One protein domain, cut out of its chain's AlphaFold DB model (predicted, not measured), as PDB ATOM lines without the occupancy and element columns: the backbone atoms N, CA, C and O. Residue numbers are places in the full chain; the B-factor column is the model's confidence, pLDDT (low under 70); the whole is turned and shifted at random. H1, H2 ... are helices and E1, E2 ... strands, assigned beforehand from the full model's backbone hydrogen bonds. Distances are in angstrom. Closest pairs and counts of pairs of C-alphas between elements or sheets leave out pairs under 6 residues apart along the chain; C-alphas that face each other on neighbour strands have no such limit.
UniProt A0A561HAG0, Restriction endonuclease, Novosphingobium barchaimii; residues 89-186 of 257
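What this domain is: This is residues 89 to 186 of the 257 residues of the protein "Restriction endonuclease" of Novosphingobium barchaimii (UniProt A0A561HAG0). A long, strongly twisted sheet, built along the very long strand E6, curls round one helix, H1. E1 and E2 line one side of E6 and E4 and E5 the other, with E3 beyond E5, while the short helix H2 only grazes the sheet near one end of the rod. The printed part has 98 residues, with two named helices and six named strands, H1 and H2 coming between E3 and E4 along the chain; the class is mixed, helices and strands, and the sheet is branched, with the neighbour pairs E1 and E6, E2 and E6, E3 and E5, E4 and E6, and E5 and E6, each antiparallel. The whole is loose, with a radius of gyration of the C-alphas of 16.0 A, and spans 52 by 23 by 20 A.

How they stand to each other: E1, residues 89 to 93, is antiparallel to E6, residues 168 to 186, with N 90 and O 183 2.8 A apart. E2, residues 97 to 102, lies on the same side of E6, with N 99 and O 175 at 2.8 A. E3, residues 111 to 114, pairs with E5, residues 160 to 163, through N 114 and O 160 at 2.8 A. H1, residues 123 to 133, is on the sheet, which curls round it; the C-alphas of Val 130 and Ala 176 in E6 are their closest, 7.7 A apart. In H1 every O i to N i+4 pair is within hydrogen-bond range; H2, residues 140 to 143, is too short for one. E4, residues 147 to 155, lies on the other side of E6 from E2, with N 150 and O 178 at 2.8 A. E5 and E6 form a hairpin, with N 161 and O 169 at 2.8 A.

Where its parts are: E1 begins at C-alpha 89, (-1.009, -16.727, 44.041). H1 is 15.6 A long, E2 16.5 A and E4 25.2 A. E6, 48.9 A long, bends by 57 degrees at residue 179 and ends at C-alpha 186, (2.812, -23.886, 47.767).

The domain as a whole: The C-alphas of Gln 165 and Val 186 are the two farthest apart, 53.1 A. The printed part has no cut, no link is long, and no printed residue is under 70 in pLDDT.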
ATOM      1  N   TYR A  89      -0.219 -16.775  45.269       87.25
ATOM      2  CA  TYR A  89      -1.009 -16.727  44.041       87.25
ATOM      3  C   TYR A  89      -0.322 -15.839  43.012       87.25
ATOM      4  O   TYR A  89       0.098 -14.724  43.325       87.25
ATOM      5  N   THR A  90      -0.251 -16.318  41.775       89.19
ATOM      6  CA  THR A  90       0.262 -15.559  40.633       89.19
ATOM      7  C   THR A  90      -0.882 -15.258  39.673       89.19
ATOM      8  O   THR A  90      -1.671 -16.137  39.327       89.19
ATOM      9  N   LYS A  91      -0.985 -13.988  39.268       92.50
ATOM     10  CA  LYS A  91      -1.987 -13.490  38.322       92.50
ATOM     11  C   LYS A  91      -1.360 -13.413  36.935       92.50
ATOM     12  O   LYS A  91      -0.572 -12.508  36.667       92.50
ATOM     13  N   ASN A  92      -1.728 -14.339  36.061       92.88
ATOM     14  CA  ASN A  92      -1.281 -14.358  34.677       92.88
ATOM     15  C   ASN A  92      -2.341 -13.695  33.796       92.88
ATOM     16  O   ASN A  92      -3.462 -14.186  33.667       92.88
ATOM     17  N   PHE A  93      -1.993 -12.558  33.201       94.44
ATOM     18  CA  PHE A  93      -2.892 -11.821  32.320       94.44
ATOM     19  C   PHE A  93      -2.658 -12.206  30.862       94.44
ATOM     20  O   PHE A  93      -1.526 -12.245  30.382       94.44
ATOM     21  N   GLY A  94      -3.752 -12.452  30.147       94.12
ATOM     22  CA  GLY A  94      -3.745 -12.590  28.698       94.12
ATOM     23  C   GLY A  94      -3.572 -11.242  27.995       94.12
ATOM     24  O   GLY A  94      -3.162 -10.235  28.577       94.12
ATOM     25  N   LYS A  95      -3.928 -11.209  26.706       94.50
ATOM     26  CA  LYS A  95      -3.953  -9.966  25.928       94.50
ATOM     27  C   LYS A  95      -4.870  -8.944  26.610       94.50
ATOM     28  O   LYS A  95      -6.039  -9.231  26.851       94.50
ATOM     29  N   VAL A  96      -4.343  -7.744  26.851       94.44
ATOM     30  CA  VAL A  96      -5.117  -6.620  27.385       94.44
ATOM     31  C   VAL A  96      -5.513  -5.681  26.251       94.44
ATOM     32  O   VAL A  96      -4.657  -5.149  25.544       94.44
ATOM     33  N   ASP A  97      -6.814  -5.469  26.088       95.00
ATOM     34  CA  ASP A  97      -7.390  -4.497  25.166       95.00
ATOM     35  C   ASP A  97      -7.760  -3.222  25.932       95.00
ATOM     36  O   ASP A  97      -8.722  -3.212  26.704       95.00
ATOM     37  N   PHE A  98      -7.010  -2.141  25.702       94.81
ATOM     38  CA  PHE A  98      -7.286  -0.818  26.266       94.81
ATOM     39  C   PHE A  98      -8.129   0.036  25.314       94.81
ATOM     40  O   PHE A  98      -7.904   0.047  24.102       94.81
ATOM     41  N   ARG A  99      -9.079   0.795  25.863       94.31
ATOM     42  CA  ARG A  99      -9.851   1.816  25.147       94.31
ATOM     43  C   ARG A  99      -9.863   3.104  25.954       94.31
ATOM     44  O   ARG A  99     -10.310   3.106  27.095       94.31
ATOM     45  N   LEU A 100      -9.394   4.185  25.343       94.12
ATOM     46  CA  LEU A 100      -9.445   5.521  25.928       94.12
ATOM     47  C   LEU A 100     -10.826   6.119  25.681       94.12
ATOM     48  O   LEU A 100     -11.283   6.154  24.537       94.12
ATOM     49  N   ILE A 101     -11.472   6.592  26.739       95.12
ATOM     50  CA  ILE A 101     -12.720   7.343  26.655       95.12
ATOM     51  C   ILE A 101     -12.397   8.804  26.940       95.12
ATOM     52  O   ILE A 101     -11.722   9.113  27.916       95.12
ATOM     53  N   PHE A 102     -12.837   9.702  26.063       93.94
ATOM     54  CA  PHE A 102     -12.546  11.134  26.137       93.94
ATOM     55  C   PHE A 102     -13.771  11.912  26.610       93.94
ATOM     56  O   PHE A 102     -14.911  11.533  26.330       93.94
ATOM     57  N   LYS A 103     -13.544  13.032  27.301       86.69
ATOM     58  CA  LYS A 103     -14.630  13.876  27.817       86.69
ATOM     59  C   LYS A 103     -15.359  14.590  26.680       86.69
ATOM     60  O   LYS A 103     -14.869  15.603  26.193       86.69
ATOM     61  N   ASN A 104     -16.536  14.089  26.294       79.19
ATOM     62  CA  ASN A 104     -17.474  14.705  25.335       79.19
ATOM     63  C   ASN A 104     -16.858  15.131  23.986       79.19
ATOM     64  O   ASN A 104     -17.393  16.004  23.304       79.19
ATOM     65  N   LEU A 105     -15.733  14.533  23.601       81.12
ATOM     66  CA  LEU A 105     -14.949  14.895  22.425       81.12
ATOM     67  C   LEU A 105     -14.451  13.625  21.736       81.12
ATOM     68  O   LEU A 105     -14.210  12.612  22.388       81.12
ATOM     69  N   THR A 106     -14.284  13.684  20.417       86.94
ATOM     70  CA  THR A 106     -13.628  12.627  19.638       86.94
ATOM     71  C   THR A 106     -12.326  13.194  19.089       86.94
ATOM     72  O   THR A 106     -12.393  14.155  18.324       86.94
ATOM     73  N   PRO A 107     -11.158  12.652  19.472       88.12
ATOM     74  CA  PRO A 107      -9.897  13.098  18.904       88.12
ATOM     75  C   PRO A 107      -9.845  12.854  17.399       88.12
ATOM     76  O   PRO A 107     -10.199  11.775  16.928       88.12
ATOM     77  N   GLU A 108      -9.360  13.843  16.656       86.12
ATOM     78  CA  GLU A 108      -9.148  13.718  15.208       86.12
ATOM     79  C   GLU A 108      -7.859  12.952  14.883       86.12
ATOM     80  O   GLU A 108      -7.772  12.279  13.858       86.12
ATOM     81  N   ASN A 109      -6.868  13.027  15.776       88.38
ATOM     82  CA  ASN A 109      -5.565  12.393  15.630       88.38
ATOM     83  C   ASN A 109      -5.199  11.605  16.890       88.38
ATOM     84  O   ASN A 109      -5.558  11.971  18.010       88.38
ATOM     85  N   ILE A 110      -4.445  10.521  16.701       90.25
ATOM     86  CA  ILE A 110      -3.910   9.718  17.801       90.25
ATOM     87  C   ILE A 110      -2.608  10.354  18.291       90.25
ATOM     88  O   ILE A 110      -1.795  10.849  17.507       90.25
ATOM     89  N   GLY A 111      -2.420  10.318  19.605       93.19
ATOM     90  CA  GLY A 111      -1.300  10.936  20.286       93.19
ATOM     91  C   GLY A 111      -0.667  10.059  21.353       93.19
ATOM     92  O   GLY A 111      -0.999   8.886  21.517       93.19
ATOM     93  N   LYS A 112       0.250  10.671  22.097       95.88
ATOM     94  CA  LYS A 112       0.853  10.088  23.296       95.88
ATOM     95  C   LYS A 112       0.003  10.420  24.514       95.88
ATOM     96  O   LYS A 112      -0.621  11.480  24.555       95.88
ATOM     97  N   ILE A 113      -0.022   9.523  25.491       96.38
ATOM     98  CA  ILE A 113      -0.766   9.701  26.740       96.38
ATOM     99  C   ILE A 113       0.175  10.297  27.783       96.38
ATOM    100  O   ILE A 113       1.337   9.907  27.854       96.38
ATOM    101  N   TYR A 114      -0.339  11.216  28.589       96.94
ATOM    102  CA  TYR A 114       0.377  11.865  29.674       96.94
ATOM    103  C   TYR A 114      -0.446  11.809  30.954       96.94
ATOM    104  O   TYR A 114      -1.667  12.007  30.927       96.94
ATOM    105  N   ASP A 115       0.229  11.550  32.068       95.69
ATOM    106  CA  ASP A 115      -0.376  11.610  33.392       95.69
ATOM    107  C   ASP A 115      -0.519  13.062  33.890       95.69
ATOM    108  O   ASP A 115      -0.172  14.028  33.204       95.69
ATOM    109  N   VAL A 116      -1.017  13.226  35.118       95.12
ATOM    110  CA  VAL A 116      -1.213  14.544  35.752       95.12
ATOM    111  C   VAL A 116       0.077  15.336  35.968       95.12
ATOM    112  O   VAL A 116       0.021  16.553  36.132       95.12
ATOM    113  N   SER A 117       1.230  14.665  35.991       95.44
ATOM    114  CA  SER A 117       2.545  15.295  36.140       95.44
ATOM    115  C   SER A 117       3.132  15.747  34.799       95.44
ATOM    116  O   SER A 117       4.154  16.431  34.774       95.44
ATOM    117  N   GLY A 118       2.486  15.385  33.684       93.62
ATOM    118  CA  GLY A 118       3.009  15.589  32.338       93.62
ATOM    119  C   GLY A 118       4.027  14.527  31.915       93.62
ATOM    120  O   GLY A 118       4.721  14.725  30.917       93.62
ATOM    121  N   THR A 119       4.122  13.410  32.641       96.38
ATOM    122  CA  THR A 119       4.983  12.280  32.274       96.38
ATOM    123  C   THR A 119       4.283  11.418  31.230       96.38
ATOM    124  O   THR A 119       3.087  11.147  31.341       96.38
ATOM    125  N   GLU A 120       5.015  11.001  30.193       96.69
ATOM    126  CA  GLU A 120       4.481  10.106  29.162       96.69
ATOM    127  C   GLU A 120       4.141   8.740  29.775       96.69
ATOM    128  O   GLU A 120       4.972   8.096  30.416       96.69
ATOM    129  N   VAL A 121       2.904   8.294  29.569       96.19
ATOM    130  CA  VAL A 121       2.418   7.004  30.054       96.19
ATOM    131  C   VAL A 121       2.799   5.929  29.046       96.19
ATOM    132  O   VAL A 121       2.326   5.915  27.907       96.19
ATOM    133  N   HIS A 122       3.633   4.994  29.488       93.56
ATOM    134  CA  HIS A 122       4.066   3.859  28.685       93.56
ATOM    135  C   HIS A 122       3.232   2.603  28.972       93.56
ATOM    136  O   HIS A 122       2.448   2.530  29.921       93.56
ATOM    137  N   ARG A 123       3.422   1.578  28.132       88.12
ATOM    138  CA  ARG A 123       2.744   0.278  28.246       88.12
ATOM    139  C   ARG A 123       2.867  -0.325  29.647       88.12
ATOM    140  O   ARG A 123       1.883  -0.858  30.150       88.12
ATOM    141  N   ASP A 124       4.046  -0.238  30.255       89.88
ATOM    142  CA  ASP A 124       4.323  -0.876  31.545       89.88
ATOM    143  C   ASP A 124       3.537  -0.215  32.682       89.88
ATOM    144  O   ASP A 124       3.036  -0.909  33.563       89.88
ATOM    145  N   THR A 125       3.317   1.101  32.604       92.25
ATOM    146  CA  THR A 125       2.447   1.834  33.533       92.25
ATOM    147  C   THR A 125       1.009   1.321  33.453       92.25
ATOM    148  O   THR A 125       0.408   1.004  34.475       92.25
ATOM    149  N   LEU A 126       0.464   1.166  32.240       91.94
ATOM    150  CA  LEU A 126      -0.893   0.639  32.047       91.94
ATOM    151  C   LEU A 126      -1.014  -0.827  32.491       91.94
ATOM    152  O   LEU A 126      -2.030  -1.218  33.063       91.94
ATOM    153  N   ALA A 127       0.015  -1.640  32.243       89.94
ATOM    154  CA  ALA A 127       0.052  -3.028  32.692       89.94
ATOM    155  C   ALA A 127       0.088  -3.130  34.226       89.94
ATOM    156  O   ALA A 127      -0.656  -3.928  34.795       89.94
ATOM    157  N   ALA A 128       0.892  -2.292  34.889       90.94
ATOM    158  CA  ALA A 128       0.956  -2.215  36.345       90.94
ATOM    159  C   ALA A 128      -0.396  -1.812  36.952       90.94
ATOM    160  O   ALA A 128      -0.858  -2.473  37.877       90.94
ATOM    161  N   MET A 129      -1.082  -0.819  36.371       93.31
ATOM    162  CA  MET A 129      -2.424  -0.416  36.814       93.31
ATOM    163  C   MET A 129      -3.438  -1.563  36.731       93.31
ATOM    164  O   MET A 129      -4.204  -1.781  37.666       93.31
ATOM    165  N   VAL A 130      -3.443  -2.329  35.635       94.75
ATOM    166  CA  VAL A 130      -4.319  -3.509  35.507       94.75
ATOM    167  C   VAL A 130      -3.969  -4.557  36.560       94.75
ATOM    168  O   VAL A 130      -4.862  -5.092  37.214       94.75
ATOM    169  N   ALA A 131      -2.679  -4.844  36.753       92.31
ATOM    170  CA  ALA A 131      -2.234  -5.814  37.745       92.31
ATOM    171  C   ALA A 131      -2.603  -5.400  39.181       92.31
ATOM    172  O   ALA A 131      -2.902  -6.271  39.996       92.31
ATOM    173  N   GLU A 132      -2.610  -4.104  39.484       92.50
ATOM    174  CA  GLU A 132      -2.991  -3.552  40.786       92.50
ATOM    175  C   GLU A 132      -4.511  -3.591  41.010       92.50
ATOM    176  O   GLU A 132      -4.968  -4.076  42.043       92.50
ATOM    177  N   LEU A 133      -5.301  -3.155  40.024       94.88
ATOM    178  CA  LEU A 133      -6.760  -3.044  40.148       94.88
ATOM    179  C   LEU A 133      -7.486  -4.396  40.148       94.88
ATOM    180  O   LEU A 133      -8.599  -4.503  40.662       94.88
ATOM    181  N   VAL A 134      -6.888  -5.440  39.570       94.31
ATOM    182  CA  VAL A 134      -7.479  -6.785  39.576       94.31
ATOM    183  C   VAL A 134      -7.131  -7.490  40.879       94.31
ATOM    184  O   VAL A 134      -6.043  -8.060  41.028       94.31
ATOM    185  N   ALA A 135      -8.073  -7.479  41.818       90.94
ATOM    186  CA  ALA A 135      -7.980  -8.245  43.053       90.94
ATOM    187  C   ALA A 135      -8.021  -9.760  42.789       90.94
ATOM    188  O   ALA A 135      -8.589 -10.228  41.798       90.94
ATOM    189  N   LEU A 136      -7.427 -10.531  43.702       89.88
ATOM    190  CA  LEU A 136      -7.688 -11.966  43.757       89.88
ATOM    191  C   LEU A 136      -9.142 -12.177  44.209       89.88
ATOM    192  O   LEU A 136      -9.566 -11.525  45.164       89.88
ATOM    193  N   PRO A 137      -9.913 -13.041  43.531       87.62
ATOM    194  CA  PRO A 137     -11.266 -13.360  43.961       87.62
ATOM    195  C   PRO A 137     -11.236 -14.161  45.274       87.62
ATOM    196  O   PRO A 137     -10.275 -14.880  45.539       87.62
ATOM    197  N   GLU A 138     -12.281 -14.048  46.098       88.81
ATOM    198  CA  GLU A 138     -12.365 -14.756  47.391       88.81
ATOM    199  C   GLU A 138     -12.332 -16.284  47.225       88.81
ATOM    200  O   GLU A 138     -11.776 -16.991  48.059       88.81
ATOM    201  N   ASP A 139     -12.859 -16.785  46.108       87.19
ATOM    202  CA  ASP A 139     -12.873 -18.189  45.700       87.19
ATOM    203  C   ASP A 139     -11.697 -18.540  44.765       87.19
ATOM    204  O   ASP A 139     -11.829 -19.356  43.852       87.19
ATOM    205  N   ALA A 140     -10.530 -17.908  44.953       86.50
ATOM    206  CA  ALA A 140      -9.360 -18.106  44.090       86.50
ATOM    207  C   ALA A 140      -8.938 -19.576  43.957       86.50
ATOM    208  O   ALA A 140      -8.586 -19.995  42.853       86.50
ATOM    209  N   ASP A 141      -9.008 -20.354  45.041       85.75
ATOM    210  CA  ASP A 141      -8.651 -21.777  45.041       85.75
ATOM    211  C   ASP A 141      -9.551 -22.606  44.108       85.75
ATOM    212  O   ASP A 141      -9.058 -23.461  43.368       85.75
ATOM    213  N   ASP A 142     -10.847 -22.295  44.049       90.06
ATOM    214  CA  ASP A 142     -11.805 -22.986  43.175       90.06
ATOM    215  C   ASP A 142     -11.605 -22.635  41.692       90.06
ATOM    216  O   ASP A 142     -12.078 -23.344  40.799       90.06
ATOM    217  N   ARG A 143     -10.892 -21.537  41.411       88.75
ATOM    218  CA  ARG A 143     -10.685 -20.985  40.065       88.75
ATOM    219  C   ARG A 143      -9.274 -21.176  39.518       88.75
ATOM    220  O   ARG A 143      -8.970 -20.668  38.435       88.75
ATOM    221  N   ILE A 144      -8.411 -21.908  40.223       91.31
ATOM    222  CA  ILE A 144      -7.038 -22.187  39.778       91.31
ATOM    223  C   ILE A 144      -7.045 -22.779  38.364       91.31
ATOM    224  O   ILE A 144      -7.811 -23.690  38.045       91.31
ATOM    225  N   GLY A 145      -6.181 -22.243  37.500       89.12
ATOM    226  CA  GLY A 145      -6.015 -22.690  36.118       89.12
ATOM    227  C   GLY A 145      -7.157 -22.311  35.166       89.12
ATOM    228  O   GLY A 145      -6.990 -22.469  33.955       89.12
ATOM    229  N   GLN A 146      -8.278 -21.779  35.660       93.50
ATOM    230  CA  GLN A 146      -9.395 -21.335  34.826       93.50
ATOM    231  C   GLN A 146      -9.099 -19.980  34.168       93.50
ATOM    232  O   GLN A 146      -8.379 -19.146  34.716       93.50
ATOM    233  N   LEU A 147      -9.695 -19.746  32.995       95.38
ATOM    234  CA  LEU A 147      -9.652 -18.450  32.316       95.38
ATOM    235  C   LEU A 147     -10.832 -17.585  32.766       95.38
ATOM    236  O   LEU A 147     -11.979 -17.834  32.399       95.38
ATOM    237  N   ILE A 148     -10.535 -16.546  33.536       95.88
ATOM    238  CA  ILE A 148     -11.512 -15.620  34.102       95.88
ATOM    239  C   ILE A 148     -11.549 -14.356  33.231       95.88
ATOM    240  O   ILE A 148     -10.541 -13.652  33.143       95.88
ATOM    241  N   PRO A 149     -12.669 -14.019  32.572       96.44
ATOM    242  CA  PRO A 149     -12.779 -12.757  31.850       96.44
ATOM    243  C   PRO A 149     -12.808 -11.581  32.834       96.44
ATOM    244  O   PRO A 149     -13.560 -11.583  33.806       96.44
ATOM    245  N   VAL A 150     -12.013 -10.552  32.552       96.69
ATOM    246  CA  VAL A 150     -11.886  -9.345  33.372       96.69
ATOM    247  C   VAL A 150     -12.223  -8.121  32.524       96.69
ATOM    248  O   VAL A 150     -11.753  -7.972  31.395       96.69
ATOM    249  N   SER A 151     -13.054  -7.235  33.069       96.31
ATOM    250  CA  SER A 151     -13.352  -5.917  32.504       96.31
ATOM    251  C   SER A 151     -13.188  -4.869  33.595       96.31
ATOM    252  O   SER A 151     -13.803  -4.985  34.650       96.31
ATOM    253  N   LEU A 152     -12.357  -3.866  33.334       96.50
ATOM    254  CA  LEU A 152     -12.028  -2.795  34.267       96.50
ATOM    255  C   LEU A 152     -12.377  -1.448  33.651       96.50
ATOM    256  O   LEU A 152     -12.179  -1.235  32.452       96.50
ATOM    257  N   GLN A 153     -12.818  -0.538  34.506       96.44
ATOM    258  CA  GLN A 153     -12.790   0.890  34.251       96.44
ATOM    259  C   GLN A 153     -11.732   1.491  35.172       96.44
ATOM    260  O   GLN A 153     -11.786   1.302  36.385       96.44
ATOM    261  N   MET A 154     -10.749   2.164  34.585       95.06
ATOM    262  CA  MET A 154      -9.664   2.821  35.299       95.06
ATOM    263  C   MET A 154      -9.896   4.323  35.221       95.06
ATOM    264  O   MET A 154      -9.820   4.913  34.138       95.06
ATOM    265  N   ASP A 155     -10.184   4.927  36.368       93.06
ATOM    266  CA  ASP A 155     -10.329   6.370  36.466       93.06
ATOM    267  C   ASP A 155      -8.936   7.008  36.462       93.06
ATOM    268  O   ASP A 155      -8.077   6.694  37.286       93.06
ATOM    269  N   CYS A 156      -8.701   7.902  35.506       91.44
ATOM    270  CA  CYS A 156      -7.409   8.550  35.290       91.44
ATOM    271  C   CYS A 156      -7.577  10.080  35.307       91.44
ATOM    272  O   CYS A 156      -7.435  10.751  34.279       91.44
ATOM    273  N   PRO A 157      -7.957  10.661  36.461       93.44
ATOM    274  CA  PRO A 157      -8.310  12.071  36.544       93.44
ATOM    275  C   PRO A 157      -7.124  12.948  36.152       93.44
ATOM    276  O   PRO A 157      -6.024  12.786  36.666       93.44
ATOM    277  N   GLY A 158      -7.357  13.893  35.241       94.12
ATOM    278  CA  GLY A 158      -6.339  14.835  34.770       94.12
ATOM    279  C   GLY A 158      -5.355  14.260  33.748       94.12
ATOM    280  O   GLY A 158      -4.487  14.996  33.287       94.12
ATOM    281  N   TRP A 159      -5.497  12.990  33.357       96.38
ATOM    282  CA  TRP A 159      -4.719  12.430  32.257       96.38
ATOM    283  C   TRP A 159      -5.177  13.004  30.921       96.38
ATOM    284  O   TRP A 159      -6.347  13.341  30.708       96.38
ATOM    285  N   THR A 160      -4.234  13.107  29.993       96.00
ATOM    286  CA  THR A 160      -4.477  13.694  28.678       96.00
ATOM    287  C   THR A 160      -3.819  12.877  27.583       96.00
ATOM    288  O   THR A 160      -2.828  12.190  27.807       96.00
ATOM    289  N   MET A 161      -4.360  12.964  26.374       95.88
ATOM    290  CA  MET A 161      -3.649  12.580  25.164       95.88
ATOM    291  C   MET A 161      -3.218  13.849  24.436       95.88
ATOM    292  O   MET A 161      -4.030  14.749  24.231       95.88
ATOM    293  N   LYS A 162      -1.956  13.915  24.018       95.25
ATOM    294  CA  LYS A 162      -1.439  14.994  23.177       95.25
ATOM    295  C   LYS A 162      -1.178  14.459  21.779       95.25
ATOM    296  O   LYS A 162      -0.348  13.560  21.616       95.25
ATOM    297  N   ASP A 163      -1.903  14.973  20.792       92.88
ATOM    298  CA  ASP A 163      -1.741  14.546  19.402       92.88
ATOM    299  C   ASP A 163      -0.500  15.153  18.729       92.88
ATOM    300  O   ASP A 163       0.268  15.913  19.327       92.88
ATOM    301  N   GLN A 164      -0.276  14.786  17.466       90.75
ATOM    302  CA  GLN A 164       0.888  15.220  16.689       90.75
ATOM    303  C   GLN A 164       0.907  16.735  16.424       90.75
ATOM    304  O   GLN A 164       1.968  17.301  16.165       90.75
ATOM    305  N   GLN A 165      -0.245  17.401  16.519       92.12
ATOM    306  CA  GLN A 165      -0.414  18.845  16.371       92.12
ATOM    307  C   GLN A 165      -0.330  19.574  17.721       92.12
ATOM    308  O   GLN A 165      -0.506  20.789  17.775       92.12
ATOM    309  N   ASN A 166       0.003  18.856  18.800       90.50
ATOM    310  CA  ASN A 166       0.039  19.336  20.177       90.50
ATOM    311  C   ASN A 166      -1.330  19.723  20.765       90.50
ATOM    312  O   ASN A 166      -1.361  20.382  21.807       90.50
ATOM    313  N   VAL A 167      -2.442  19.297  20.158       93.38
ATOM    314  CA  VAL A 167      -3.774  19.475  20.745       93.38
ATOM    315  C   VAL A 167      -3.928  18.510  21.916       93.38
ATOM    316  O   VAL A 167      -3.515  17.349  21.855       93.38
ATOM    317  N   ILE A 168      -4.495  19.018  23.010       93.69
ATOM    318  CA  ILE A 168      -4.670  18.287  24.263       93.69
ATOM    319  C   ILE A 168      -6.104  17.772  24.338       93.69
ATOM    320  O   ILE A 168      -7.058  18.548  24.329       93.69
ATOM    321  N   TRP A 169      -6.236  16.459  24.479       95.12
ATOM    322  CA  TRP A 169      -7.500  15.747  24.591       95.12
ATOM    323  C   TRP A 169      -7.639  15.177  26.008       95.12
ATOM    324  O   TRP A 169      -6.894  14.260  26.367       95.12
ATOM    325  N   PRO A 170      -8.561  15.695  26.838       94.81
ATOM    326  CA  PRO A 170      -8.779  15.178  28.184       94.81
ATOM    327  C   PRO A 170      -9.340  13.758  28.147       94.81
ATOM    328  O   PRO A 170     -10.407  13.516  27.570       94.81
ATOM    329  N   ILE A 171      -8.638  12.834  28.796       95.44
ATOM    330  CA  ILE A 171      -9.118  11.468  28.979       95.44
ATOM    331  C   ILE A 171     -10.086  11.485  30.167       95.44
ATOM    332  O   ILE A 171      -9.820  12.094  31.204       95.44
ATOM    333  N   ASP A 172     -11.251  10.876  29.982       94.81
ATOM    334  CA  ASP A 172     -12.246  10.683  31.033       94.81
ATOM    335  C   ASP A 172     -11.880   9.467  31.888       94.81
ATOM    336  O   ASP A 172     -11.619   9.594  33.082       94.81
ATOM    337  N   HIS A 173     -11.782   8.307  31.240       95.75
ATOM    338  CA  HIS A 173     -11.379   7.045  31.846       95.75
ATOM    339  C   HIS A 173     -10.820   6.094  30.781       95.75
ATOM    340  O   HIS A 173     -10.939   6.326  29.572       95.75
ATOM    341  N   ILE A 174     -10.226   4.991  31.228       96.25
ATOM    342  CA  ILE A 174      -9.722   3.928  30.357       96.25
ATOM    343  C   ILE A 174     -10.494   2.646  30.650       96.25
ATOM    344  O   ILE A 174     -10.563   2.201  31.792       96.25
ATOM    345  N   LEU A 175     -11.045   2.015  29.617       97.06
ATOM    346  CA  LEU A 175     -11.605   0.669  29.722       97.06
ATOM    347  C   LEU A 175     -10.531  -0.355  29.366       97.06
ATOM    348  O   LEU A 175      -9.901  -0.240  28.315       97.06
ATOM    349  N   ALA A 176     -10.354  -1.374  30.199       97.19
ATOM    350  CA  ALA A 176      -9.456  -2.492  29.927       97.19
ATOM    351  C   ALA A 176     -10.234  -3.809  29.930       97.19
ATOM    352  O   ALA A 176     -11.024  -4.073  30.836       97.19
ATOM    353  N   LYS A 177     -10.011  -4.650  28.919       97.38
ATOM    354  CA  LYS A 177     -10.537  -6.021  28.864       97.38
ATOM    355  C   LYS A 177      -9.396  -7.011  28.734       97.38
ATOM    356  O   LYS A 177      -8.498  -6.798  27.928       97.38
ATOM    357  N   THR A 178      -9.429  -8.081  29.518       97.06
ATOM    358  CA  THR A 178      -8.414  -9.140  29.482       97.06
ATOM    359  C   THR A 178      -8.981 -10.456  30.014       97.06
ATOM    360  O   THR A 178     -10.139 -10.532  30.428       97.06
ATOM    361  N   THR A 179      -8.164 -11.500  30.004       96.81
ATOM    362  CA  THR A 179      -8.399 -12.756  30.717       96.81
ATOM    363  C   THR A 179      -7.358 -12.908  31.817       96.81
ATOM    364  O   THR A 179      -6.173 -12.691  31.573       96.81
ATOM    365  N   LEU A 180      -7.786 -13.305  33.006       96.94
ATOM    366  CA  LEU A 180      -6.933 -13.667  34.127       96.94
ATOM    367  C   LEU A 180      -6.893 -15.191  34.253       96.94
ATOM    368  O   LEU A 180      -7.941 -15.832  34.273       96.94
ATOM    369  N   GLN A 181      -5.702 -15.752  34.394       96.25
ATOM    370  CA  GLN A 181      -5.495 -17.104  34.892       96.25
ATOM    371  C   GLN A 181      -4.761 -17.015  36.227       96.25
ATOM    372  O   GLN A 181      -3.772 -16.291  36.349       96.25
ATOM    373  N   ILE A 182      -5.264 -17.724  37.233       94.00
ATOM    374  CA  ILE A 182      -4.655 -17.756  38.562       94.00
ATOM    375  C   ILE A 182      -3.871 -19.051  38.694       94.00
ATOM    376  O   ILE A 182      -4.406 -20.140  38.476       94.00
ATOM    377  N   GLU A 183      -2.610 -18.923  39.078       90.81
ATOM    378  CA  GLU A 183      -1.769 -20.041  39.482       90.81
ATOM    379  C   GLU A 183      -1.533 -19.987  40.984       90.81
ATOM    380  O   GLU A 183      -1.371 -18.911  41.565       90.81
ATOM    381  N   ARG A 184      -1.499 -21.161  41.609       86.19
ATOM    382  CA  ARG A 184      -1.207 -21.316  43.030       86.19
ATOM    383  C   ARG A 184       0.146 -21.984  43.197       86.19
ATOM    384  O   ARG A 184       0.409 -23.020  42.594       86.19
ATOM    385  N   SER A 185       0.968 -21.407  44.059       81.62
ATOM    386  CA  SER A 185       2.233 -21.974  44.515       81.62
ATOM    387  C   SER A 185       2.121 -22.329  45.993       81.62
ATOM    388  O   SER A 185       1.466 -21.626  46.768       81.62
ATOM    389  N   VAL A 186       2.732 -23.446  46.375       77.38
ATOM    390  CA  VAL A 186       2.812 -23.886  47.767       77.38
ATOM    391  C   VAL A 186       4.260 -24.206  48.075       77.38
ATOM    392  O   VAL A 186       4.842 -25.111  47.482       77.38
TER     393      VAL A 186